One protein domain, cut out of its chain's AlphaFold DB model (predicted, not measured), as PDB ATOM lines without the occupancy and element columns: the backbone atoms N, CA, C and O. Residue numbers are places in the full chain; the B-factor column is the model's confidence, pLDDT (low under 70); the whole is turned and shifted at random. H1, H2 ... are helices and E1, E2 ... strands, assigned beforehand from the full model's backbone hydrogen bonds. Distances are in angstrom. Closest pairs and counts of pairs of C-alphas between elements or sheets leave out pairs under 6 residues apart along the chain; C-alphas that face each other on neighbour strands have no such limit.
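What this domain is: This is residues 11 to 42, 133 to 185 and 256 to 361 of the 362 residues of an uncharacterized protein of Thorarchaeota archaeon (strain OWC) (UniProt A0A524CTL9). A strongly twisted, curled sheet of seven strands has the long helix H4 packed slantwise over one face: two layers, sheet and helix. E4 runs on into E5, whose hairpin with E6 lies farthest from the middle; H3 and the small hairpin E10 and E11 lie near one end of H4, and H5 at its other end, while residues 288 to 294 stick out. The 191 printed residues include five named helices and eleven named strands, in the order E1 E2 H1 E3 E4 E5 E6 E7 H2 E8 E9 H3 E10 E11 H4 H5. The large sheet, E7 E1 E2 E3 E4 E8 E9, is mixed, and the class is mixed, helices and strands. The whole is compact, with a radius of gyration of the C-alphas of 16.6 A and spans of 50 by 45 by 37 A.

How they stand to each other: In the large sheet E1, residues 11 to 14, forms a hairpin with E2, residues 25 to 29, with N 12 and O 27 within hydrogen-bond range at 2.8 A. E2 is antiparallel to E3, residues 135 to 145, with N 28 and O 142 at 2.9 A. E3, which bends by 105 degrees at residue 142, forms a hairpin with E4, residues 150 to 159, with N 139 and O 155 at 2.8 A. E5, residues 161 to 164, and E6, residues 167 to 170, are a hairpin, with N 162 and O 169 at 2.8 A. Edge strand E7, residues 177 to 179, is antiparallel to E1, with N 178 and O 13 at 2.8 A. E8, residues 266 to 270, is parallel to E4, with N 156 and O 268 at 2.8 A, and forms a hairpin with edge strand E9, residues 278 to 281, with N 269 and O 278 at 2.8 A. E10, residues 315 to 317, and E11, residues 325 to 327, are a hairpin, with N 316 and O 326 at 2.8 A. H4, residues 328 to 343, is on the large sheet at a height of 8.1 A; its closest C-alphas to E3 are those of Ile 332 and Pro 140, 5.3 A apart. With residues 342 to 343 alone it touches H5, residues 349 to 356, the closest C-alphas being those of Leu 343 and Val 352, 6.5 A apart. H5 only grazes the sheet, as do H1, residues 32 to 35, H2, residues 256 to 259, and, only just, with 5 pairs of C-alphas within 10 A, H3, residues 305 to 312. Every O i to N i+4 pair is within hydrogen-bond range in H3, H4 and H5; H1 and H2 are too short for one.

Where its parts are: E1 begins at C-alpha 11, (73.575, -18.314, 76.625). E3 measures 22.2 A, E4 23.5 A and H4 22.5 A from first to last C-alpha. H5 ends at C-alpha 356, (73.400, -23.425, 79.924).

The domain as a whole: The C-alphas of Leu 165 and Leu 291, the two farthest apart, are 53.5 A apart. Residues 43 to 132 and 186 to 255 are cut out, with C-alpha gaps of 7.1 A and 30.3 A. The link E9 to H3 is long. Mean pLDDT of the printed part is 75.0; 55 residues are under 70, among them 286 to 297.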
ATOM      1  N   LEU A  11      74.408 -19.498  76.753       79.88
ATOM      2  CA  LEU A  11      73.575 -18.314  76.625       79.88
ATOM      3  C   LEU A  11      74.313 -17.363  75.692       79.88
ATOM      4  O   LEU A  11      75.491 -17.081  75.915       79.88
ATOM      5  N   VAL A  12      73.627 -16.906  74.661       81.56
ATOM      6  CA  VAL A  12      74.178 -16.075  73.603       81.56
ATOM      7  C   VAL A  12      73.379 -14.783  73.521       81.56
ATOM      8  O   VAL A  12      72.151 -14.808  73.526       81.56
ATOM      9  N   GLU A  13      74.074 -13.659  73.437       83.56
ATOM     10  CA  GLU A  13      73.497 -12.340  73.196       83.56
ATOM     11  C   GLU A  13      74.123 -11.732  71.942       83.56
ATOM     12  O   GLU A  13      75.340 -11.791  71.753       83.56
ATOM     13  N   ILE A  14      73.293 -11.134  71.090       83.00
ATOM     14  CA  ILE A  14      73.759 -10.352  69.942       83.00
ATOM     15  C   ILE A  14      73.841  -8.891  70.378       83.00
ATOM     16  O   ILE A  14      72.886  -8.354  70.940       83.00
ATOM     17  N   GLN A  15      74.993  -8.257  70.151       77.69
ATOM     18  CA  GLN A  15      75.246  -6.897  70.619       77.69
ATOM     19  C   GLN A  15      74.244  -5.892  70.032       77.69
ATOM     20  O   GLN A  15      73.988  -5.869  68.833       77.69
ATOM     21  N   GLU A  16      73.757  -4.975  70.869       75.81
ATOM     22  CA  GLU A  16      72.836  -3.904  70.452       75.81
ATOM     23  C   GLU A  16      73.432  -2.995  69.365       75.81
ATOM     24  O   GLU A  16      72.709  -2.436  68.549       75.81
ATOM     25  N   SER A  17      74.763  -2.877  69.304       74.19
ATOM     26  CA  SER A  17      75.477  -2.090  68.287       74.19
ATOM     27  C   SER A  17      75.241  -2.581  66.856       74.19
ATOM     28  O   SER A  17      75.357  -1.799  65.909       74.19
ATOM     29  N   VAL A  18      74.916  -3.865  66.697       75.56
ATOM     30  CA  VAL A  18      74.585  -4.495  65.415       75.56
ATOM     31  C   VAL A  18      73.092  -4.784  65.295       75.56
ATOM     32  O   VAL A  18      72.688  -5.555  64.427       75.56
ATOM     33  N   LEU A  19      72.267  -4.141  66.120       83.38
ATOM     34  CA  LEU A  19      70.814  -4.214  66.076       83.38
ATOM     35  C   LEU A  19      70.207  -2.807  65.925       83.38
ATOM     36  O   LEU A  19      70.891  -1.794  66.095       83.38
ATOM     37  N   PRO A  20      68.936  -2.717  65.513       83.25
ATOM     38  CA  PRO A  20      68.141  -1.500  65.609       83.25
ATOM     39  C   PRO A  20      68.128  -0.916  67.028       83.25
ATOM     40  O   PRO A  20      68.253  -1.629  68.023       83.25
ATOM     41  N   GLU A  21      67.944   0.399  67.130       79.75
ATOM     42  CA  GLU A  21      67.947   1.094  68.419       79.75
ATOM     43  C   GLU A  21      66.855   0.553  69.358       79.75
ATOM     44  O   GLU A  21      65.682   0.472  68.992       79.75
ATOM     45  N   GLY A  22      67.248   0.188  70.582       76.06
ATOM     46  CA  GLY A  22      66.348  -0.373  71.592       76.06
ATOM     47  C   GLY A  22      66.027  -1.863  71.421       76.06
ATOM     48  O   GLY A  22      65.294  -2.412  72.248       76.06
ATOM     49  N   GLU A  23      66.581  -2.525  70.401       84.19
ATOM     50  CA  GLU A  23      66.433  -3.962  70.186       84.19
ATOM     51  C   GLU A  23      67.563  -4.764  70.842       84.19
ATOM     52  O   GLU A  23      68.739  -4.419  70.753       84.19
ATOM     53  N   TRP A  24      67.199  -5.871  71.484       86.44
ATOM     54  CA  TRP A  24      68.131  -6.865  72.002       86.44
ATOM     55  C   TRP A  24      67.638  -8.277  71.676       86.44
ATOM     56  O   TRP A  24      66.435  -8.558  71.682       86.44
ATOM     57  N   LEU A  25      68.593  -9.169  71.412       88.69
ATOM     58  CA  LEU A  25      68.369 -10.585  71.129       88.69
ATOM     59  C   LEU A  25      69.191 -11.418  72.105       88.69
ATOM     60  O   LEU A  25      70.417 -11.303  72.149       88.69
ATOM     61  N   ILE A  26      68.515 -12.270  72.873       88.12
ATOM     62  CA  ILE A  26      69.149 -13.211  73.801       88.12
ATOM     63  C   ILE A  26      68.610 -14.610  73.546       88.12
ATOM     64  O   ILE A  26      67.413 -14.783  73.340       88.12
ATOM     65  N   GLY A  27      69.469 -15.616  73.565       88.88
ATOM     66  CA  GLY A  27      69.063 -16.971  73.243       88.88
ATOM     67  C   GLY A  27      69.994 -18.043  73.762       88.88
ATOM     68  O   GLY A  27      70.983 -17.776  74.440       88.88
ATOM     69  N   ILE A  28      69.653 -19.279  73.431       88.62
ATOM     70  CA  ILE A  28      70.471 -20.463  73.677       88.62
ATOM     71  C   ILE A  28      70.931 -21.032  72.344       88.62
ATOM     72  O   ILE A  28      70.115 -21.344  71.478       88.62
ATOM     73  N   SER A  29      72.243 -21.181  72.203       87.44
ATOM     74  CA  SER A  29      72.878 -21.697  70.994       87.44
ATOM     75  C   SER A  29      74.221 -22.358  71.331       87.44
ATOM     76  O   SER A  29      74.685 -22.334  72.475       87.44
ATOM     77  N   ASP A  30      74.829 -22.995  70.339       84.19
ATOM     78  CA  ASP A  30      76.159 -23.587  70.414       84.19
ATOM     79  C   ASP A  30      77.173 -22.589  69.827       84.19
ATOM     80  O   ASP A  30      77.127 -22.326  68.623       84.19
ATOM     81  N   PRO A  31      78.102 -22.033  70.634       75.12
ATOM     82  CA  PRO A  31      79.082 -21.050  70.171       75.12
ATOM     83  C   PRO A  31      79.955 -21.536  69.016       75.12
ATOM     84  O   PRO A  31      80.531 -20.710  68.308       75.12
ATOM     85  N   MET A  32      80.055 -22.854  68.808       72.19
ATOM     86  CA  MET A  32      80.753 -23.407  67.651       72.19
ATOM     87  C   MET A  32      80.173 -22.880  66.339       72.19
ATOM     88  O   MET A  32      80.946 -22.639  65.426       72.19
ATOM     89  N   TYR A  33      78.872 -22.584  66.248       70.94
ATOM     90  CA  TYR A  33      78.292 -21.976  65.042       70.94
ATOM     91  C   TYR A  33      78.868 -20.584  64.711       70.94
ATOM     92  O   TYR A  33      78.765 -20.145  63.568       70.94
ATOM     93  N   PHE A  34      79.533 -19.911  65.664       65.44
ATOM     94  CA  PHE A  34      80.061 -18.542  65.505       65.44
ATOM     95  C   PHE A  34      81.583 -18.451  65.625       65.44
ATOM     96  O   PHE A  34      82.185 -17.567  65.020       65.44
ATOM     97  N   GLY A  35      82.228 -19.381  66.341       51.41
ATOM     98  CA  GLY A  35      83.685 -19.419  66.542       51.41
ATOM     99  C   GLY A  35      84.512 -19.624  65.265       51.41
ATOM    100  O   GLY A  35      85.729 -19.466  65.291       51.41
ATOM    101  N   GLY A  36      83.858 -19.939  64.147       43.44
ATOM    102  CA  GLY A  36      84.470 -20.028  62.824       43.44
ATOM    103  C   GLY A  36      83.656 -19.350  61.727       43.44
ATOM    104  O   GLY A  36      83.692 -19.867  60.622       43.44
ATOM    105  N   VAL A  37      82.906 -18.282  62.052       42.12
ATOM    106  CA  VAL A  37      82.033 -17.482  61.162       42.12
ATOM    107  C   VAL A  37      81.791 -18.135  59.808       42.12
ATOM    108  O   VAL A  37      82.557 -17.938  58.860       42.12
ATOM    109  N   GLY A  38      80.688 -18.870  59.704       39.25
ATOM    110  CA  GLY A  38      80.058 -19.109  58.415       39.25
ATOM    111  C   GLY A  38      79.605 -17.767  57.845       39.25
ATOM    112  O   GLY A  38      78.451 -17.378  57.988       39.25
ATOM    113  N   PHE A  39      80.535 -17.028  57.246       45.91
ATOM    114  CA  PHE A  39      80.208 -16.058  56.223       45.91
ATOM    115  C   PHE A  39      79.656 -16.893  55.076       45.91
ATOM    116  O   PHE A  39      80.378 -17.747  54.560       45.91
ATOM    117  N   SER A  40      78.392 -16.702  54.701       42.94
ATOM    118  CA  SER A  40      77.889 -17.315  53.477       42.94
ATOM    119  C   SER A  40      78.745 -16.788  52.322       42.94
ATOM    120  O   SER A  40      78.586 -15.640  51.908       42.94
ATOM    121  N   MET A  41      79.695 -17.572  51.817       34.19
ATOM    122  CA  MET A  41      80.153 -17.344  50.460       34.19
ATOM    123  C   MET A  41      79.125 -18.022  49.556       34.19
ATOM    124  O   MET A  41      78.979 -19.237  49.633       34.19
ATOM    125  N   PRO A  42      78.412 -17.277  48.704       34.47
ATOM    126  CA  PRO A  42      77.697 -17.882  47.600       34.47
ATOM    127  C   PRO A  42      78.775 -18.336  46.618       34.47
ATOM    128  O   PRO A  42      79.316 -17.523  45.868       34.47
ATOM    129  N   VAL A 133      76.084 -10.266  45.296       60.09
ATOM    130  CA  VAL A 133      75.571 -11.254  46.252       60.09
ATOM    131  C   VAL A 133      75.853 -10.771  47.672       60.09
ATOM    132  O   VAL A 133      77.009 -10.635  48.083       60.09
ATOM    133  N   ASN A 134      74.780 -10.451  48.388       67.56
ATOM    134  CA  ASN A 134      74.839 -10.019  49.773       67.56
ATOM    135  C   ASN A 134      75.380 -11.152  50.653       67.56
ATOM    136  O   ASN A 134      75.046 -12.323  50.474       67.56
ATOM    137  N   LEU A 135      76.240 -10.793  51.601       76.50
ATOM    138  CA  LEU A 135      76.778 -11.724  52.584       76.50
ATOM    139  C   LEU A 135      75.786 -11.827  53.742       76.50
ATOM    140  O   LEU A 135      75.303 -10.798  54.206       76.50
ATOM    141  N   TYR A 136      75.530 -13.022  54.259       81.44
ATOM    142  CA  TYR A 136      74.659 -13.222  55.411       81.44
ATOM    143  C   TYR A 136      75.399 -13.957  56.528       81.44
ATOM    144  O   TYR A 136      76.221 -14.846  56.296       81.44
ATOM    145  N   ALA A 137      75.092 -13.564  57.759       82.19
ATOM    146  CA  ALA A 137      75.435 -14.277  58.975       82.19
ATOM    147  C   ALA A 137      74.167 -14.949  59.504       82.19
ATOM    148  O   ALA A 137      73.143 -14.282  59.670       82.19
ATOM    149  N   PHE A 138      74.239 -16.252  59.771       86.50
ATOM    150  CA  PHE A 138      73.127 -17.010  60.329       86.50
ATOM    151  C   PHE A 138      73.493 -17.631  61.673       86.50
ATOM    152  O   PHE A 138      74.559 -18.224  61.841       86.50
ATOM    153  N   ILE A 139      72.590 -17.467  62.635       88.19
ATOM    154  CA  ILE A 139      72.767 -17.856  64.027       88.19
ATOM    155  C   ILE A 139      71.620 -18.773  64.433       88.19
ATOM    156  O   ILE A 139      70.569 -18.271  64.831       88.19
ATOM    157  N   PRO A 140      71.790 -20.106  64.337       89.50
ATOM    158  CA  PRO A 140      70.754 -21.049  64.734       89.50
ATOM    159  C   PRO A 140      70.673 -21.144  66.262       89.50
ATOM    160  O   PRO A 140      71.695 -21.175  66.952       89.50
ATOM    161  N   GLY A 141      69.465 -21.199  66.814       90.75
ATOM    162  CA  GLY A 141      69.226 -21.341  68.252       90.75
ATOM    163  C   GLY A 141      67.871 -20.779  68.661       90.75
ATOM    164  O   GLY A 141      67.178 -20.175  67.857       90.75
ATOM    165  N   ILE A 142      67.487 -20.938  69.926       93.44
ATOM    166  CA  ILE A 142      66.231 -20.353  70.417       93.44
ATOM    167  C   ILE A 142      66.544 -18.960  70.955       93.44
ATOM    168  O   ILE A 142      67.156 -18.844  72.020       93.44
ATOM    169  N   PHE A 143      66.136 -17.922  70.229       93.19
ATOM    170  CA  PHE A 143      66.357 -16.519  70.588       93.19
ATOM    171  C   PHE A 143      65.045 -15.823  70.909       93.19
ATOM    172  O   PHE A 143      64.049 -16.055  70.243       93.19
ATOM    173  N   TYR A 144      65.055 -14.941  71.904       92.94
ATOM    174  CA  TYR A 144      63.958 -14.041  72.230       92.94
ATOM    175  C   TYR A 144      64.241 -12.647  71.660       92.94
ATOM    176  O   TYR A 144      65.267 -12.040  71.983       92.94
ATOM    177  N   CYS A 145      63.307 -12.134  70.858       92.00
ATOM    178  CA  CYS A 145      63.358 -10.819  70.226       92.00
ATOM    179  C   CYS A 145      62.593  -9.791  71.061       92.00
ATOM    180  O   CYS A 145      61.391  -9.930  71.304       92.00
ATOM    181  N   SER A 146      63.272  -8.728  71.494       88.50
ATOM    182  CA  SER A 146      62.671  -7.732  72.384       88.50
ATOM    183  C   SER A 146      61.550  -6.918  71.749       88.50
ATOM    184  O   SER A 146      60.550  -6.646  72.413       88.50
ATOM    185  N   THR A 147      61.726  -6.519  70.490       87.12
ATOM    186  CA  THR A 147      60.838  -5.586  69.788       87.12
ATOM    187  C   THR A 147      59.521  -6.261  69.430       87.12
ATOM    188  O   THR A 147      58.448  -5.731  69.710       87.12
ATOM    189  N   GLN A 148      59.604  -7.468  68.873       87.38
ATOM    190  CA  GLN A 148      58.460  -8.274  68.446       87.38
ATOM    191  C   GLN A 148      57.907  -9.151  69.584       87.38
ATOM    192  O   GLN A 148      56.868  -9.780  69.414       87.38
ATOM    193  N   GLN A 149      58.577  -9.174  70.745       89.62
ATOM    194  CA  GLN A 149      58.186  -9.919  71.951       89.62
ATOM    195  C   GLN A 149      57.871 -11.394  71.671       89.62
ATOM    196  O   GLN A 149      56.872 -11.939  72.139       89.62
ATOM    197  N   THR A 150      58.716 -12.035  70.869       91.12
ATOM    198  CA  THR A 150      58.523 -13.420  70.440       91.12
ATOM    199  C   THR A 150      59.856 -14.133  70.297       91.12
ATOM    200  O   THR A 150      60.893 -13.482  70.152       91.12
ATOM    201  N   SER A 151      59.827 -15.463  70.343       93.00
ATOM    202  CA  SER A 151      60.991 -16.294  70.082       93.00
ATOM    203  C   SER A 151      61.093 -16.754  68.629       93.00
ATOM    204  O   SER A 151      60.093 -16.908  67.924       93.00
ATOM    205  N   VAL A 152      62.330 -16.974  68.193       94.75
ATOM    206  CA  VAL A 152      62.718 -17.413  66.849       94.75
ATOM    207  C   VAL A 152      63.724 -18.562  66.939       94.75
ATOM    208  O   VAL A 152      64.420 -18.694  67.946       94.75
ATOM    209  N   ASP A 153      63.811 -19.371  65.882       92.75
ATOM    210  CA  ASP A 153      64.726 -20.523  65.772       92.75
ATOM    211  C   ASP A 153      66.100 -20.159  65.188       92.75
ATOM    212  O   ASP A 153      67.021 -20.982  65.125       92.75
ATOM    213  N   GLY A 154      66.248 -18.915  64.744       91.31
ATOM    214  CA  GLY A 154      67.521 -18.387  64.304       91.31
ATOM    215  C   GLY A 154      67.465 -16.908  63.966       91.31
ATOM    216  O   GLY A 154      66.394 -16.311  63.814       91.31
ATOM    217  N   VAL A 155      68.651 -16.324  63.854       91.31
ATOM    218  CA  VAL A 155      68.860 -14.916  63.519       91.31
ATOM    219  C   VAL A 155      69.688 -14.832  62.243       91.31
ATOM    220  O   VAL A 155      70.805 -15.341  62.192       91.31
ATOM    221  N   LEU A 156      69.138 -14.189  61.217       89.62
ATOM    222  CA  LEU A 156      69.772 -13.937  59.931       89.62
ATOM    223  C   LEU A 156      70.037 -12.439  59.768       89.62
ATOM    224  O   LEU A 156      69.111 -11.627  59.795       89.62
ATOM    225  N   ILE A 157      71.302 -12.073  59.577       87.75
ATOM    226  CA  ILE A 157      71.734 -10.681  59.433       87.75
ATOM    227  C   ILE A 157      72.561 -10.538  58.159       87.75
ATOM    228  O   ILE A 157      73.580 -11.203  57.988       87.75
ATOM    229  N   GLU A 158      72.145  -9.633  57.282       86.12
ATOM    230  CA  GLU A 158      72.932  -9.205  56.132       86.12
ATOM    231  C   GLU A 158      74.166  -8.412  56.587       86.12
ATOM    232  O   GLU A 158      74.091  -7.466  57.381       86.12
ATOM    233  N   VAL A 159      75.325  -8.794  56.065       81.06
ATOM    234  CA  VAL A 159      76.632  -8.241  56.400       81.06
ATOM    235  C   VAL A 159      77.097  -7.316  55.282       81.06
ATOM    236  O   VAL A 159      77.572  -7.738  54.228       81.06
ATOM    237  N   ILE A 160      77.039  -6.017  55.550       78.94
ATOM    238  CA  ILE A 160      77.528  -4.982  54.646       78.94
ATOM    239  C   ILE A 160      79.045  -4.880  54.805       78.94
ATOM    240  O   ILE A 160      79.547  -4.492  55.864       78.94
ATOM    241  N   GLN A 161      79.794  -5.186  53.748       72.00
ATOM    242  CA  GLN A 161      81.249  -5.042  53.735       72.00
ATOM    243  C   GLN A 161      81.657  -3.633  53.285       72.00
ATOM    244  O   GLN A 161      81.385  -3.215  52.160       72.00
ATOM    245  N   LYS A 162      82.360  -2.891  54.148       68.88
ATOM    246  CA  LYS A 162      82.951  -1.585  53.824       68.88
ATOM    247  C   LYS A 162      84.458  -1.725  53.631       68.88
ATOM    248  O   LYS A 162      85.156  -2.253  54.494       68.88
ATOM    249  N   LYS A 163      84.975  -1.232  52.503       60.12
ATOM    250  CA  LYS A 163      86.418  -1.144  52.245       60.12
ATOM    251  C   LYS A 163      86.956   0.163  52.820       60.12
ATOM    252  O   LYS A 163      86.635   1.233  52.312       60.12
ATOM    253  N   THR A 164      87.808   0.071  53.835       56.25
ATOM    254  CA  THR A 164      88.463   1.228  54.454       56.25
ATOM    255  C   THR A 164      89.959   0.950  54.539       56.25
ATOM    256  O   THR A 164      90.361  -0.067  55.094       56.25
ATOM    257  N   LEU A 165      90.795   1.831  53.977       50.66
ATOM    258  CA  LEU A 165      92.266   1.748  54.064       50.66
ATOM    259  C   LEU A 165      92.858   0.385  53.632       50.66
ATOM    260  O   LEU A 165      93.798  -0.115  54.241       50.66
ATOM    261  N   GLY A 166      92.298  -0.231  52.587       54.69
ATOM    262  CA  GLY A 166      92.766  -1.526  52.073       54.69
ATOM    263  C   GLY A 166      92.280  -2.752  52.856       54.69
ATOM    264  O   GLY A 166      92.602  -3.869  52.466       54.69
ATOM    265  N   MET A 167      91.471  -2.568  53.905       51.53
ATOM    266  CA  MET A 167      90.846  -3.647  54.676       51.53
ATOM    267  C   MET A 167      89.329  -3.681  54.432       51.53
ATOM    268  O   MET A 167      88.677  -2.638  54.362       51.53
ATOM    269  N   THR A 168      88.753  -4.876  54.306       60.78
ATOM    270  CA  THR A 168      87.297  -5.103  54.268       60.78
ATOM    271  C   THR A 168      86.775  -5.325  55.684       60.78
ATOM    272  O   THR A 168      87.086  -6.337  56.306       60.78
ATOM    273  N   LEU A 169      85.981  -4.383  56.194       59.69
ATOM    274  CA  LEU A 169      85.313  -4.473  57.493       59.69
ATOM    275  C   LEU A 169      83.827  -4.785  57.279       59.69
ATOM    276  O   LEU A 169      83.127  -4.018  56.619       59.69
ATOM    277  N   GLY A 170      83.350  -5.904  57.827       67.00
ATOM    278  CA  GLY A 170      81.928  -6.254  57.836       67.00
ATOM    279  C   GLY A 170      81.149  -5.474  58.899       67.00
ATOM    280  O   GLY A 170      81.694  -5.148  59.952       67.00
ATOM    281  N   SER A 171      79.871  -5.191  58.636       72.44
ATOM    282  CA  SER A 171      78.938  -4.604  59.612       72.44
ATOM    283  C   SER A 171      78.555  -5.553  60.747       72.44
ATOM    284  O   SER A 171      77.966  -5.108  61.726       72.44
ATOM    285  N   PHE A 172      78.860  -6.839  60.590       74.44
ATOM    286  CA  PHE A 172      78.624  -7.889  61.564       74.44
ATOM    287  C   PHE A 172      79.851  -8.792  61.617       74.44
ATOM    288  O   PHE A 172      80.406  -9.165  60.578       74.44
ATOM    289  N   ARG A 173      80.290  -9.114  62.827       71.00
ATOM    290  CA  ARG A 173      81.489  -9.898  63.108       71.00
ATOM    291  C   ARG A 173      81.178 -10.934  64.191       71.00
ATOM    292  O   ARG A 173      80.257 -10.726  64.977       71.00
ATOM    293  N   PRO A 174      81.941 -12.035  64.281       67.75
ATOM    294  CA  PRO A 174      81.738 -13.044  65.325       67.75
ATOM    295  C   PRO A 174      81.748 -12.457  66.734       67.75
ATOM    296  O   PRO A 174      80.997 -12.914  67.584       67.75
ATOM    297  N   GLU A 175      82.562 -11.429  66.991       68.69
ATOM    298  CA  GLU A 175      82.648 -10.792  68.308       68.69
ATOM    299  C   GLU A 175      81.364 -10.042  68.690       68.69
ATOM    300  O   GLU A 175      81.133  -9.760  69.870       68.69
ATOM    301  N   ASP A 176      80.518  -9.724  67.707       72.31
ATOM    302  CA  ASP A 176      79.208  -9.119  67.924       72.31
ATOM    303  C   ASP A 176      78.188 -10.150  68.464       72.31
ATOM    304  O   ASP A 176      77.117  -9.767  68.932       72.31
ATOM    305  N   VAL A 177      78.553 -11.439  68.502       72.75
ATOM    306  CA  VAL A 177      77.839 -12.523  69.190       72.75
ATOM    307  C   VAL A 177      78.604 -12.906  70.455       72.75
ATOM    308  O   VAL A 177      79.713 -13.434  70.406       72.75
ATOM    309  N   ARG A 178      78.015 -12.657  71.624       73.94
ATOM    310  CA  ARG A 178      78.656 -12.922  72.916       73.94
ATOM    311  C   ARG A 178      78.051 -14.143  73.578       73.94
ATOM    312  O   ARG A 178      76.868 -14.153  73.899       73.94
ATOM    313  N   ALA A 179      78.880 -15.145  73.851       69.75
ATOM    314  CA  ALA A 179      78.524 -16.195  74.793       69.75
ATOM    315  C   ALA A 179      78.739 -15.676  76.222       69.75
ATOM    316  O   ALA A 179      79.820 -15.182  76.548       69.75
ATOM    317  N   LEU A 180      77.730 -15.787  77.085       63.84
ATOM    318  CA  LEU A 180      77.884 -15.468  78.501       63.84
ATOM    319  C   LEU A 180      78.724 -16.569  79.164       63.84
ATOM    320  O   LEU A 180      78.202 -17.631  79.514       63.84
ATOM    321  N   ASP A 181      80.022 -16.321  79.335       52.41
ATOM    322  CA  ASP A 181      80.916 -17.196  80.095       52.41
ATOM    323  C   ASP A 181      81.256 -16.552  81.445       52.41
ATOM    324  O   ASP A 181      81.799 -15.450  81.512       52.41
ATOM    325  N   THR A 182      80.919 -17.224  82.548       43.81
ATOM    326  CA  THR A 182      81.245 -16.740  83.904       43.81
ATOM    327  C   THR A 182      82.591 -17.260  84.408       43.81
ATOM    328  O   THR A 182      82.929 -17.087  85.583       43.81
ATOM    329  N   ARG A 183      83.386 -17.888  83.534       37.47
ATOM    330  CA  ARG A 183      84.743 -18.323  83.860       37.47
ATOM    331  C   ARG A 183      85.669 -17.123  84.038       37.47
ATOM    332  O   ARG A 183      86.205 -16.558  83.092       37.47
ATOM    333  N   ASN A 184      85.907 -16.787  85.300       37.69
ATOM    334  CA  ASN A 184      87.121 -16.107  85.726       37.69
ATOM    335  C   ASN A 184      88.272 -17.120  85.684       37.69
ATOM    336  O   ASN A 184      88.592 -17.741  86.696       37.69
ATOM    337  N   SER A 185      88.893 -17.302  84.527       31.69
ATOM    338  CA  SER A 185      90.193 -17.965  84.448       31.69
ATOM    339  C   SER A 185      91.110 -17.108  83.599       31.69
ATOM    340  O   SER A 185      90.843 -16.872  82.427       31.69
ATOM    341  N   ILE A 256      60.745 -20.256  76.900       87.69
ATOM    342  CA  ILE A 256      61.138 -21.671  76.834       87.69
ATOM    343  C   ILE A 256      60.246 -22.541  77.725       87.69
ATOM    344  O   ILE A 256      59.891 -23.650  77.333       87.69
ATOM    345  N   GLU A 257      59.870 -22.071  78.911       87.62
ATOM    346  CA  GLU A 257      58.973 -22.804  79.804       87.62
ATOM    347  C   GLU A 257      57.564 -22.921  79.204       87.62
ATOM    348  O   GLU A 257      56.969 -24.001  79.235       87.62
ATOM    349  N   PHE A 258      57.052 -21.840  78.608       88.38
ATOM    350  CA  PHE A 258      55.702 -21.778  78.051       88.38
ATOM    351  C   PHE A 258      55.560 -22.560  76.739       88.38
ATOM    352  O   PHE A 258      54.673 -23.403  76.604       88.38
ATOM    353  N   PHE A 259      56.436 -22.305  75.769       86.31
ATOM    354  CA  PHE A 259      56.367 -22.911  74.437       86.31
ATOM    355  C   PHE A 259      57.218 -24.189  74.317       86.31
ATOM    356  O   PHE A 259      57.093 -24.959  73.362       86.31
ATOM    357  N   GLY A 260      58.094 -24.462  75.283       88.38
ATOM    358  CA  GLY A 260      59.002 -25.601  75.246       88.38
ATOM    359  C   GLY A 260      60.113 -25.468  74.206       88.38
ATOM    360  O   GLY A 260      60.441 -24.377  73.747       88.38
ATOM    361  N   LEU A 261      60.669 -26.617  73.815       86.38
ATOM    362  CA  LEU A 261      61.778 -26.746  72.858       86.38
ATOM    363  C   LEU A 261      61.301 -27.079  71.434       86.38
ATOM    364  O   LEU A 261      62.096 -27.493  70.600       86.38
ATOM    365  N   ALA A 262      59.996 -26.961  71.173       86.62
ATOM    366  CA  ALA A 262      59.459 -27.164  69.835       86.62
ATOM    367  C   ALA A 262      59.926 -26.035  68.893       86.62
ATOM    368  O   ALA A 262      60.020 -24.893  69.355       86.62
ATOM    369  N   PRO A 263      60.156 -26.323  67.599       88.75
ATOM    370  CA  PRO A 263      60.448 -25.297  66.602       88.75
ATOM    371  C   PRO A 263      59.388 -24.190  66.626       88.75
ATOM    372  O   PRO A 263      58.190 -24.466  66.726       88.75
ATOM    373  N   ARG A 264      59.825 -22.933  66.560       90.44
ATOM    374  CA  ARG A 264      58.955 -21.752  66.477       90.44
ATOM    375  C   ARG A 264      58.473 -21.481  65.067       90.44
ATOM    376  O   ARG A 264      57.498 -20.748  64.919       90.44
ATOM    377  N   ASN A 265      59.116 -22.085  64.069       91.94
ATOM    378  CA  ASN A 265      58.842 -21.873  62.654       91.94
ATOM    379  C   ASN A 265      59.005 -20.394  62.290       91.94
ATOM    380  O   ASN A 265      58.193 -19.817  61.572       91.94
ATOM    381  N   ARG A 266      60.037 -19.761  62.862       92.81
ATOM    382  CA  ARG A 266      60.294 -18.325  62.748       92.81
ATOM    383  C   ARG A 266      61.776 -18.033  62.694       92.81
ATOM    384  O   ARG A 266      62.542 -18.569  63.491       92.81
ATOM    385  N   VAL A 267      62.152 -17.102  61.828       92.06
ATOM    386  CA  VAL A 267      63.518 -16.583  61.736       92.06
ATOM    387  C   VAL A 267      63.466 -15.065  61.842       92.06
ATOM    388  O   VAL A 267      62.647 -14.412  61.193       92.06
ATOM    389  N   TYR A 268      64.331 -14.496  62.679       94.19
ATOM    390  CA  TYR A 268      64.559 -13.055  62.673       94.19
ATOM    391  C   TYR A 268      65.436 -12.713  61.470       94.19
ATOM    392  O   TYR A 268      66.505 -13.298  61.306       94.19
ATOM    393  N   VAL A 269      65.010 -11.756  60.652       91.81
ATOM    394  CA  VAL A 269      65.700 -11.342  59.432       91.81
ATOM    395  C   VAL A 269      65.979  -9.851  59.479       91.81
ATOM    396  O   VAL A 269      65.069  -9.036  59.629       91.81
ATOM    397  N   ARG A 270      67.246  -9.494  59.284       90.50
ATOM    398  CA  ARG A 270      67.686  -8.121  59.051       90.50
ATOM    399  C   ARG A 270      68.475  -8.058  57.754       90.50
ATOM    400  O   ARG A 270      69.579  -8.584  57.679       90.50
ATOM    401  N   ASN A 271      67.921  -7.389  56.756       87.94
ATOM    402  CA  ASN A 271      68.536  -7.215  55.442       87.94
ATOM    403  C   ASN A 271      68.214  -5.820  54.881       87.94
ATOM    404  O   ASN A 271      67.626  -4.978  55.562       87.94
ATOM    405  N   SER A 272      68.589  -5.558  53.635       85.12
ATOM    406  CA  SER A 272      68.351  -4.293  52.948       85.12
ATOM    407  C   SER A 272      66.862  -3.973  52.794       85.12
ATOM    408  O   SER A 272      66.496  -2.800  52.733       85.12
ATOM    409  N   LYS A 273      65.999  -5.000  52.733       86.44
ATOM    410  CA  LYS A 273      64.532  -4.865  52.683       86.44
ATOM    411  C   LYS A 273      63.941  -4.593  54.071       86.44
ATOM    412  O   LYS A 273      63.016  -3.796  54.192       86.44
ATOM    413  N   HIS A 274      64.537  -5.180  55.108       87.88
ATOM    414  CA  HIS A 274      64.126  -5.104  56.511       87.88
ATOM    415  C   HIS A 274      65.254  -4.531  57.389       87.88
ATOM    416  O   HIS A 274      65.815  -5.238  58.232       87.88
ATOM    417  N   PRO A 275      65.619  -3.242  57.230       85.62
ATOM    418  CA  PRO A 275      66.776  -2.657  57.918       85.62
ATOM    419  C   PRO A 275      66.602  -2.582  59.444       85.62
ATOM    420  O   PRO A 275      67.597  -2.585  60.180       85.62
ATOM    421  N   TYR A 276      65.346  -2.539  59.901       87.50
ATOM    422  CA  TYR A 276      64.937  -2.516  61.308       87.50
ATOM    423  C   TYR A 276      64.646  -3.907  61.888       87.50
ATOM    424  O   TYR A 276      64.125  -3.987  62.994       87.50
ATOM    425  N   GLY A 277      64.963  -4.978  61.156       89.25
ATOM    426  CA  GLY A 277      64.669  -6.339  61.584       89.25
ATOM    427  C   GLY A 277      63.180  -6.685  61.507       89.25
ATOM    428  O   GLY A 277      62.299  -5.873  61.789       89.25
ATOM    429  N   THR A 278      62.880  -7.918  61.129       92.31
ATOM    430  CA  THR A 278      61.521  -8.462  61.164       92.31
ATOM    431  C   THR A 278      61.559  -9.933  61.548       92.31
ATOM    432  O   THR A 278      62.570 -10.604  61.362       92.31
ATOM    433  N   VAL A 279      60.461 -10.441  62.098       93.19
ATOM    434  CA  VAL A 279      60.288 -11.877  62.325       93.19
ATOM    435  C   VAL A 279      59.423 -12.407  61.197       93.19
ATOM    436  O   VAL A 279      58.292 -11.958  61.030       93.19
ATOM    437  N   VAL A 280      59.969 -13.344  60.431       91.25
ATOM    438  CA  VAL A 280      59.274 -13.977  59.309       91.25
ATOM    439  C   VAL A 280      58.842 -15.370  59.736       91.25
ATOM    440  O   VAL A 280      59.621 -16.086  60.368       91.25
ATOM    441  N   ASP A 281      57.609 -15.752  59.402       91.38
ATOM    442  CA  ASP A 281      57.133 -17.124  59.571       91.38
ATOM    443  C   ASP A 281      57.712 -18.019  58.463       91.38
ATOM    444  O   ASP A 281      57.758 -17.670  57.279       91.38
ATOM    445  N   VAL A 282      58.165 -19.200  58.862       89.00
ATOM    446  CA  VAL A 282      58.989 -20.089  58.055       89.00
ATOM    447  C   VAL A 282      58.524 -21.525  58.239       89.00
ATOM    448  O   VAL A 282      58.290 -21.951  59.362       89.00
ATOM    449  N   ARG A 283      58.416 -22.312  57.166       87.12
ATOM    450  CA  ARG A 283      58.164 -23.757  57.276       87.12
ATOM    451  C   ARG A 283      59.399 -24.550  56.895       87.12
ATOM    452  O   ARG A 283      59.962 -24.337  55.814       87.12
ATOM    453  N   TYR A 284      59.770 -25.454  57.793       84.69
ATOM    454  CA  TYR A 284      60.875 -26.391  57.648       84.69
ATOM    455  C   TYR A 284      60.322 -27.711  57.092       84.69
ATOM    456  O   TYR A 284      59.632 -28.464  57.785       84.69
ATOM    457  N   ARG A 285      60.594 -27.985  55.815       75.81
ATOM    458  CA  ARG A 285      60.087 -29.157  55.086       75.81
ATOM    459  C   ARG A 285      60.494 -30.500  55.702       75.81
ATOM    460  O   ARG A 285      59.727 -31.456  55.629       75.81
ATOM    461  N   GLY A 286      61.676 -30.584  56.299       68.81
ATOM    462  CA  GLY A 286      62.197 -31.743  57.019       68.81
ATOM    463  C   GLY A 286      61.469 -32.026  58.335       68.81
ATOM    464  O   GLY A 286      61.498 -33.160  58.809       68.81
ATOM    465  N   LEU A 287      60.774 -31.035  58.902       69.38
ATOM    466  CA  LEU A 287      59.978 -31.187  60.124       69.38
ATOM    467  C   LEU A 287      58.483 -31.403  59.845       69.38
ATOM    468  O   LEU A 287      57.789 -31.979  60.682       69.38
ATOM    469  N   ASP A 288      57.989 -31.008  58.668       63.72
ATOM    470  CA  ASP A 288      56.557 -31.031  58.339       63.72
ATOM    471  C   ASP A 288      55.982 -32.430  58.034       63.72
ATOM    472  O   ASP A 288      54.775 -32.568  57.837       63.72
ATOM    473  N   GLY A 289      56.796 -33.496  58.026       53.88
ATOM    474  CA  GLY A 289      56.322 -34.889  57.925       53.88
ATOM    475  C   GLY A 289      55.516 -35.219  56.658       53.88
ATOM    476  O   GLY A 289      54.921 -36.295  56.560       53.88
ATOM    477  N   ILE A 290      55.484 -34.307  55.685       53.44
ATOM    478  CA  ILE A 290      54.898 -34.535  54.370       53.44
ATOM    479  C   ILE A 290      55.796 -35.551  53.661       53.44
ATOM    480  O   ILE A 290      57.018 -35.510  53.793       53.44
ATOM    481  N   LEU A 291      55.185 -36.502  52.949       48.47
ATOM    482  CA  LEU A 291      55.879 -37.470  52.099       48.47
ATOM    483  C   LEU A 291      56.675 -36.709  51.026       48.47
ATOM    484  O   LEU A 291      56.176 -36.477  49.927       48.47
ATOM    485  N   ASN A 292      57.894 -36.294  51.362       50.03
ATOM    486  CA  ASN A 292      58.843 -35.689  50.440       50.03
ATOM    487  C   ASN A 292      59.312 -36.805  49.502       50.03
ATOM    488  O   ASN A 292      60.254 -37.539  49.793       50.03
ATOM    489  N   LEU A 293      58.574 -36.984  48.405       49.47
ATOM    490  CA  LEU A 293      58.898 -37.933  47.336       49.47
ATOM    491  C   LEU A 293      60.147 -37.513  46.549       49.47
ATOM    492  O   LEU A 293      60.668 -38.300  45.765       49.47
ATOM    493  N   GLU A 294      60.653 -36.307  46.790       46.28
ATOM    494  CA  GLU A 294      61.833 -35.742  46.155       46.28
ATOM    495  C   GLU A 294      62.662 -35.064  47.250       46.28
ATOM    496  O   GLU A 294      62.110 -34.399  48.129       46.28
ATOM    497  N   GLY A 295      63.975 -35.305  47.259       51.28
ATOM    498  CA  GLY A 295      64.919 -34.915  48.314       51.28
ATOM    499  C   GLY A 295      65.184 -33.410  48.431       51.28
ATOM    500  O   GLY A 295      66.329 -33.012  48.610       51.28
ATOM    501  N   GLU A 296      64.154 -32.575  48.320       55.81
ATOM    502  CA  GLU A 296      64.251 -31.131  48.493       55.81
ATOM    503  C   GLU A 296      64.235 -30.770  49.988       55.81
ATOM    504  O   GLU A 296      63.172 -30.539  50.575       55.81
ATOM    505  N   THR A 297      65.416 -30.694  50.610       59.84
ATOM    506  CA  THR A 297      65.589 -29.906  51.841       59.84
ATOM    507  C   THR A 297      65.432 -28.427  51.489       59.84
ATOM    508  O   THR A 297      65.817 -27.995  50.399       59.84
ATOM    509  N   GLY A 298      64.773 -27.640  52.336       70.06
ATOM    510  CA  GLY A 298      64.563 -26.238  52.020       70.06
ATOM    511  C   GLY A 298      63.618 -25.494  52.950       70.06
ATOM    512  O   GLY A 298      62.564 -25.969  53.372       70.06
ATOM    513  N   VAL A 299      63.974 -24.233  53.158       80.31
ATOM    514  CA  VAL A 299      63.190 -23.257  53.899       80.31
ATOM    515  C   VAL A 299      62.095 -22.658  53.005       80.31
ATOM    516  O   VAL A 299      62.320 -22.371  51.825       80.31
ATOM    517  N   THR A 300      60.885 -22.471  53.547       83.38
ATOM    518  CA  THR A 300      59.781 -21.801  52.832       83.38
ATOM    519  C   THR A 300      59.180 -20.662  53.647       83.38
ATOM    520  O   THR A 300      58.798 -20.871  54.795       83.38
ATOM    521  N   CYS A 301      59.052 -19.470  53.058       83.56
ATOM    522  CA  CYS A 301      58.363 -18.332  53.671       83.56
ATOM    523  C   CYS A 301      57.038 -18.087  52.926       83.56
ATOM    524  O   CYS A 301      57.070 -17.761  51.738       83.56
ATOM    525  N   PRO A 302      55.869 -18.241  53.578       78.75
ATOM    526  CA  PRO A 302      54.569 -18.057  52.926       78.75
ATOM    527  C   PRO A 302      54.351 -16.648  52.358       78.75
ATOM    528  O   PRO A 302      53.756 -16.507  51.292       78.75
ATOM    529  N   ASP A 303      54.857 -15.631  53.059       78.81
ATOM    530  CA  ASP A 303      54.550 -14.224  52.782       78.81
ATOM    531  C   ASP A 303      55.685 -13.477  52.057       78.81
ATOM    532  O   ASP A 303      55.475 -12.384  51.533       78.81
ATOM    533  N   GLU A 304      56.883 -14.068  51.966       81.00
ATOM    534  CA  GLU A 304      58.071 -13.440  51.370       81.00
ATOM    535  C   GLU A 304      58.751 -14.366  50.348       81.00
ATOM    536  O   GLU A 304      59.696 -15.099  50.651       81.00
ATOM    537  N   MET A 305      58.272 -14.329  49.099       79.44
ATOM    538  CA  MET A 305      58.806 -15.158  48.007       79.44
ATOM    539  C   MET A 305      60.272 -14.835  47.687       79.44
ATOM    540  O   MET A 305      61.076 -15.742  47.493       79.44
ATOM    541  N   ASP A 306      60.634 -13.550  47.657       79.62
ATOM    542  CA  ASP A 306      62.016 -13.148  47.384       79.62
ATOM    543  C   ASP A 306      62.973 -13.654  48.460       79.62
ATOM    544  O   ASP A 306      64.020 -14.209  48.143       79.62
ATOM    545  N   LEU A 307      62.584 -13.497  49.729       81.00
ATOM    546  CA  LEU A 307      63.355 -14.011  50.850       81.00
ATOM    547  C   LEU A 307      63.435 -15.536  50.780       81.00
ATOM    548  O   LEU A 307      64.496 -16.091  51.008       81.00
ATOM    549  N   THR A 308      62.357 -16.227  50.395       82.12
ATOM    550  CA  THR A 308      62.389 -17.684  50.196       82.12
ATOM    551  C   THR A 308      63.457 -18.094  49.184       82.12
ATOM    552  O   THR A 308      64.167 -19.066  49.425       82.12
ATOM    553  N   MET A 309      63.581 -17.374  48.065       77.56
ATOM    554  CA  MET A 309      64.645 -17.635  47.092       77.56
ATOM    555  C   MET A 309      66.025 -17.372  47.702       77.56
ATOM    556  O   MET A 309      66.888 -18.234  47.611       77.56
ATOM    557  N   GLU A 310      66.205 -16.240  48.392       77.50
ATOM    558  CA  GLU A 310      67.465 -15.912  49.074       77.50
ATOM    559  C   GLU A 310      67.858 -16.999  50.093       77.50
ATOM    560  O   GLU A 310      68.971 -17.504  50.042       77.50
ATOM    561  N   LEU A 311      66.948 -17.421  50.978       78.44
ATOM    562  CA  LEU A 311      67.218 -18.413  52.029       78.44
ATOM    563  C   LEU A 311      67.571 -19.801  51.487       78.44
ATOM    564  O   LEU A 311      68.314 -20.529  52.143       78.44
ATOM    565  N   ARG A 312      67.031 -20.183  50.325       75.50
ATOM    566  CA  ARG A 312      67.329 -21.473  49.680       75.50
ATOM    567  C   ARG A 312      68.734 -21.532  49.097       75.50
ATOM    568  O   ARG A 312      69.317 -22.608  49.052       75.50
ATOM    569  N   ASP A 313      69.262 -20.388  48.688       73.44
ATOM    570  CA  ASP A 313      70.588 -20.287  48.085       73.44
ATOM    571  C   ASP A 313      71.699 -20.117  49.146       73.44
ATOM    572  O   ASP A 313      72.884 -20.082  48.809       73.44
ATOM    573  N   LEU A 314      71.341 -20.008  50.434       75.75
ATOM    574  CA  LEU A 314      72.286 -19.802  51.532       75.75
ATOM    575  C   LEU A 314      72.756 -21.119  52.157       75.75
ATOM    576  O   LEU A 314      71.995 -21.840  52.805       75.75
ATOM    577  N   PHE A 315      74.064 -21.347  52.061       73.19
ATOM    578  CA  PHE A 315      74.769 -22.445  52.712       73.19
ATOM    579  C   PHE A 315      75.849 -21.914  53.656       73.19
ATOM    580  O   PHE A 315      76.489 -20.890  53.402       73.19
ATOM    581  N   PHE A 316      76.050 -22.628  54.762       70.69
ATOM    582  CA  PHE A 316      76.964 -22.247  55.831       70.69
ATOM    583  C   PHE A 316      77.971 -23.361  56.091       70.69
ATOM    584  O   PHE A 316      77.622 -24.536  56.207       70.69
ATOM    585  N   SER A 317      79.241 -22.990  56.228       61.91
ATOM    586  CA  SER A 317      80.288 -23.917  56.649       61.91
ATOM    587  C   SER A 317      80.194 -24.170  58.153       61.91
ATOM    588  O   SER A 317      80.297 -23.228  58.944       61.91
ATOM    589  N   LYS A 318      80.062 -25.433  58.568       61.25
ATOM    590  CA  LYS A 318      80.094 -25.807  59.988       61.25
ATOM    591  C   LYS A 318      81.544 -25.987  60.463       61.25
ATOM    592  O   LYS A 318      82.228 -26.893  59.983       61.25
ATOM    593  N   PRO A 319      82.049 -25.193  61.424       51.03
ATOM    594  CA  PRO A 319      83.410 -25.372  61.918       51.03
ATOM    595  C   PRO A 319      83.501 -26.644  62.778       51.03
ATOM    596  O   PRO A 319      82.784 -26.809  63.765       51.03
ATOM    597  N   GLY A 320      84.394 -27.558  62.390       50.72
ATOM    598  CA  GLY A 320      84.640 -28.831  63.082       50.72
ATOM    599  C   GLY A 320      84.332 -30.080  62.251       50.72
ATOM    600  O   GLY A 320      84.815 -31.157  62.592       50.72
ATOM    601  N   GLU A 321      83.610 -29.938  61.138       53.56
ATOM    602  CA  GLU A 321      83.484 -30.970  60.106       53.56
ATOM    603  C   GLU A 321      84.187 -30.460  58.843       53.56
ATOM    604  O   GLU A 321      83.891 -29.374  58.348       53.56
ATOM    605  N   ILE A 322      85.181 -31.203  58.350       50.66
ATOM    606  CA  ILE A 322      85.922 -30.820  57.143       50.66
ATOM    607  C   ILE A 322      84.926 -30.759  55.975       50.66
ATOM    608  O   ILE A 322      84.353 -31.780  55.609       50.66
ATOM    609  N   MET A 323      84.743 -29.559  55.412       52.50
ATOM    610  CA  MET A 323      84.010 -29.286  54.166       52.50
ATOM    611  C   MET A 323      82.564 -29.807  54.095       52.50
ATOM    612  O   MET A 323      82.122 -30.250  53.037       52.50
ATOM    613  N   ARG A 324      81.795 -29.732  55.190       62.19
ATOM    614  CA  ARG A 324      80.341 -29.930  55.107       62.19
ATOM    615  C   ARG A 324      79.613 -28.592  55.146       62.19
ATOM    616  O   ARG A 324      79.577 -27.921  56.179       62.19
ATOM    617  N   GLU A 325      79.058 -28.220  54.000       68.31
ATOM    618  CA  GLU A 325      78.097 -27.130  53.877       68.31
ATOM    619  C   GLU A 325      76.737 -27.594  54.400       68.31
ATOM    620  O   GLU A 325      76.318 -28.735  54.183       68.31
ATOM    621  N   VAL A 326      76.080 -26.720  55.154       75.44
ATOM    622  CA  VAL A 326      74.794 -26.983  55.796       75.44
ATOM    623  C   VAL A 326      73.851 -25.844  55.427       75.44
ATOM    624  O   VAL A 326      74.227 -24.675  55.522       75.44
ATOM    625  N   ASP A 327      72.640 -26.178  54.990       80.94
ATOM    626  CA  ASP A 327      71.593 -25.186  54.750       80.94
ATOM    627  C   ASP A 327      71.024 -24.641  56.081       80.94
ATOM    628  O   ASP A 327      71.365 -25.087  57.189       80.94
ATOM    629  N   ILE A 328      70.171 -23.619  55.988       83.25
ATOM    630  CA  ILE A 328      69.528 -22.992  57.157       83.25
ATOM    631  C   ILE A 328      68.692 -24.011  57.931       83.25
ATOM    632  O   ILE A 328      68.757 -24.070  59.160       83.25
ATOM    633  N   GLU A 329      67.917 -24.819  57.214       85.81
ATOM    634  CA  GLU A 329      67.001 -25.781  57.810       85.81
ATOM    635  C   GLU A 329      67.745 -26.841  58.629       85.81
ATOM    636  O   GLU A 329      67.453 -27.031  59.808       85.81
ATOM    637  N   ALA A 330      68.750 -27.489  58.047       83.50
ATOM    638  CA  ALA A 330      69.551 -28.504  58.714       83.50
ATOM    639  C   ALA A 330      70.334 -27.925  59.900       83.50
ATOM    640  O   ALA A 330      70.508 -28.611  60.909       83.50
ATOM    641  N   SER A 331      70.757 -26.658  59.825       85.06
ATOM    642  CA  SER A 331      71.395 -25.961  60.950       85.06
ATOM    643  C   SER A 331      70.426 -25.748  62.121       85.06
ATOM    644  O   SER A 331      70.801 -25.959  63.277       85.06
ATOM    645  N   ILE A 332      69.173 -25.373  61.835       88.06
ATOM    646  CA  ILE A 332      68.111 -25.226  62.842       88.06
ATOM    647  C   ILE A 332      67.759 -26.585  63.457       88.06
ATOM    648  O   ILE A 332      67.688 -26.716  64.679       88.06
ATOM    649  N   VAL A 333      67.582 -27.619  62.636       87.38
ATOM    650  CA  VAL A 333      67.256 -28.963  63.128       87.38
ATOM    651  C   VAL A 333      68.384 -29.506  64.015       87.38
ATOM    652  O   VAL A 333      68.117 -29.935  65.137       87.38
ATOM    653  N   ASP A 334      69.650 -29.402  63.590       86.88
ATOM    654  CA  ASP A 334      70.798 -29.856  64.391       86.88
ATOM    655  C   ASP A 334      70.908 -29.117  65.733       86.88
ATOM    656  O   ASP A 334      71.210 -29.749  66.750       86.88
ATOM    657  N   ILE A 335      70.672 -27.796  65.776       88.06
ATOM    658  CA  ILE A 335      70.747 -27.066  67.049       88.06
ATOM    659  C   ILE A 335      69.579 -27.408  67.974       88.06
ATOM    660  O   ILE A 335      69.795 -27.545  69.177       88.06
ATOM    661  N   LEU A 336      68.364 -27.579  67.448       89.00
ATOM    662  CA  LEU A 336      67.192 -27.908  68.259       89.00
ATOM    663  C   LEU A 336      67.314 -29.314  68.853       89.00
ATOM    664  O   LEU A 336      67.080 -29.489  70.050       89.00
ATOM    665  N   GLU A 337      67.777 -30.293  68.070       88.00
ATOM    666  CA  GLU A 337      68.104 -31.632  68.576       88.00
ATOM    667  C   GLU A 337      69.205 -31.585  69.641       88.00
ATOM    668  O   GLU A 337      69.136 -32.272  70.666       88.00
ATOM    669  N   PHE A 338      70.229 -30.753  69.432       88.50
ATOM    670  CA  PHE A 338      71.295 -30.569  70.408       88.50
ATOM    671  C   PHE A 338      70.784 -29.943  71.714       88.50
ATOM    672  O   PHE A 338      71.149 -30.415  72.795       88.50
ATOM    673  N   ILE A 339      69.924 -28.923  71.630       88.62
ATOM    674  CA  ILE A 339      69.282 -28.275  72.781       88.62
ATOM    675  C   ILE A 339      68.427 -29.286  73.548       88.62
ATOM    676  O   ILE A 339      68.599 -29.427  74.761       88.62
ATOM    677  N   ASP A 340      67.549 -30.017  72.857       89.12
ATOM    678  CA  ASP A 340      66.677 -31.014  73.482       89.12
ATOM    679  C   ASP A 340      67.486 -32.102  74.187       89.12
ATOM    680  O   ASP A 340      67.227 -32.440  75.347       89.12
ATOM    681  N   HIS A 341      68.554 -32.572  73.542       87.25
ATOM    682  CA  HIS A 341      69.434 -33.558  74.138       87.25
ATOM    683  C   HIS A 341      70.176 -33.034  75.378       87.25
ATOM    684  O   HIS A 341      70.262 -33.744  76.380       87.25
ATOM    685  N   GLN A 342      70.733 -31.819  75.329       84.75
ATOM    686  CA  GLN A 342      71.455 -31.223  76.463       84.75
ATOM    687  C   GLN A 342      70.529 -30.968  77.653       84.75
ATOM    688  O   GLN A 342      70.910 -31.176  78.807       84.75
ATOM    689  N   LEU A 343      69.294 -30.550  77.381       85.00
ATOM    690  CA  LEU A 343      68.288 -30.311  78.407       85.00
ATOM    691  C   LEU A 343      67.614 -31.603  78.884       85.00
ATOM    692  O   LEU A 343      67.046 -31.623  79.978       85.00
ATOM    693  N   GLY A 344      67.702 -32.694  78.120       81.00
ATOM    694  CA  GLY A 344      67.020 -33.955  78.405       81.00
ATOM    695  C   GLY A 344      65.499 -33.791  78.411       81.00
ATOM    696  O   GLY A 344      64.835 -34.335  79.294       81.00
ATOM    697  N   GLY A 345      64.967 -32.953  77.514       78.06
ATOM    698  CA  GLY A 345      63.542 -32.617  77.418       78.06
ATOM    699  C   GLY A 345      62.978 -31.773  78.571       78.06
ATOM    700  O   GLY A 345      61.782 -31.471  78.590       78.06
ATOM    701  N   LYS A 346      63.806 -31.376  79.548       82.62
ATOM    702  CA  LYS A 346      63.375 -30.558  80.689       82.62
ATOM    703  C   LYS A 346      63.341 -29.077  80.324       82.62
ATOM    704  O   LYS A 346      64.330 -28.521  79.857       82.62
ATOM    705  N   LYS A 347      62.206 -28.441  80.615       85.38
ATOM    706  CA  LYS A 347      61.887 -27.055  80.224       85.38
ATOM    707  C   LYS A 347      61.813 -26.086  81.410       85.38
ATOM    708  O   LYS A 347      61.587 -24.900  81.219       85.38
ATOM    709  N   GLU A 348      61.999 -26.591  82.631       81.12
ATOM    710  CA  GLU A 348      61.975 -25.781  83.852       81.12
ATOM    711  C   GLU A 348      63.113 -24.756  83.844       81.12
ATOM    712  O   GLU A 348      64.272 -25.102  83.590       81.12
ATOM    713  N   LYS A 349      62.787 -23.505  84.189       79.94
ATOM    714  CA  LYS A 349      63.714 -22.361  84.173       79.94
ATOM    715  C   LYS A 349      65.036 -22.657  84.879       79.94
ATOM    716  O   LYS A 349      66.107 -22.380  84.340       79.94
ATOM    717  N   GLU A 350      64.964 -23.256  86.067       74.88
ATOM    718  CA  GLU A 350      66.136 -23.591  86.883       74.88
ATOM    719  C   GLU A 350      67.046 -24.613  86.196       74.88
ATOM    720  O   GLU A 350      68.273 -24.496  86.237       74.88
ATOM    721  N   HIS A 351      66.461 -25.612  85.531       78.06
ATOM    722  CA  HIS A 351      67.216 -26.656  84.843       78.06
ATOM    723  C   HIS A 351      67.856 -26.140  83.554       78.06
ATOM    724  O   HIS A 351      69.022 -26.450  83.288       78.06
ATOM    725  N   VAL A 352      67.129 -25.324  82.785       79.88
ATOM    726  CA  VAL A 352      67.663 -24.654  81.593       79.88
ATOM    727  C   VAL A 352      68.836 -23.769  81.993       79.88
ATOM    728  O   VAL A 352      69.943 -23.955  81.487       79.88
ATOM    729  N   LEU A 353      68.648 -22.896  82.988       75.75
ATOM    730  CA  LEU A 353      69.706 -22.016  83.476       75.75
ATOM    731  C   LEU A 353      70.925 -22.808  83.959       75.75
ATOM    732  O   LEU A 353      72.056 -22.481  83.607       75.75
ATOM    733  N   LYS A 354      70.713 -23.887  84.718       72.62
ATOM    734  CA  LYS A 354      71.793 -24.754  85.205       72.62
ATOM    735  C   LYS A 354      72.556 -25.437  84.074       72.62
ATOM    736  O   LYS A 354      73.763 -25.608  84.175       72.62
ATOM    737  N   THR A 355      71.876 -25.864  83.019       76.19
ATOM    738  CA  THR A 355      72.504 -26.575  81.895       76.19
ATOM    739  C   THR A 355      73.311 -25.626  81.024       76.19
ATOM    740  O   THR A 355      74.465 -25.900  80.712       76.19
ATOM    741  N   VAL A 356      72.747 -24.464  80.722       73.25
ATOM    742  CA  VAL A 356      73.400 -23.425  79.924       73.25
ATOM    743  C   VAL A 356      74.578 -22.802  80.675       73.25
ATOM    744  O   VAL A 356      75.579 -22.411  80.074       73.25
ATOM    745  N   SER A 357      74.505 -22.786  82.009       65.56
ATOM    746  CA  SER A 357      75.620 -22.393  82.866       65.56
ATOM    747  C   SER A 357      76.599 -23.532  83.191       65.56
ATOM    748  O   SER A 357      77.646 -23.293  83.775       65.56
ATOM    749  N   ARG A 358      76.341 -24.793  82.822       57.25
ATOM    750  CA  ARG A 358      77.216 -25.923  83.206       57.25
ATOM    751  C   ARG A 358      78.526 -26.011  82.430       57.25
ATOM    752  O   ARG A 358      79.461 -26.626  82.932       57.25
ATOM    753  N   GLY A 359      78.658 -25.325  81.293       48.44
ATOM    754  CA  GLY A 359      79.956 -25.136  80.623       48.44
ATOM    755  C   GLY A 359      80.991 -24.350  81.455       48.44
ATOM    756  O   GLY A 359      82.121 -24.147  81.017       48.44
ATOM    757  N   ILE A 360      80.615 -23.913  82.658       42.47
ATOM    758  CA  ILE A 360      81.433 -23.152  83.605       42.47
ATOM    759  C   ILE A 360      82.280 -24.068  84.512       42.47
ATOM    760  O   ILE A 360      83.217 -23.590  85.151       42.47
ATOM    761  N   GLY A 361      82.052 -25.388  84.531       31.03
ATOM    762  CA  GLY A 361      82.743 -26.290  85.460       31.03
ATOM    763  C   GLY A 361      83.034 -27.690  84.930       31.03
ATOM    764  O   GLY A 361      82.329 -28.621  85.300       31.03
TER     765      GLY A 361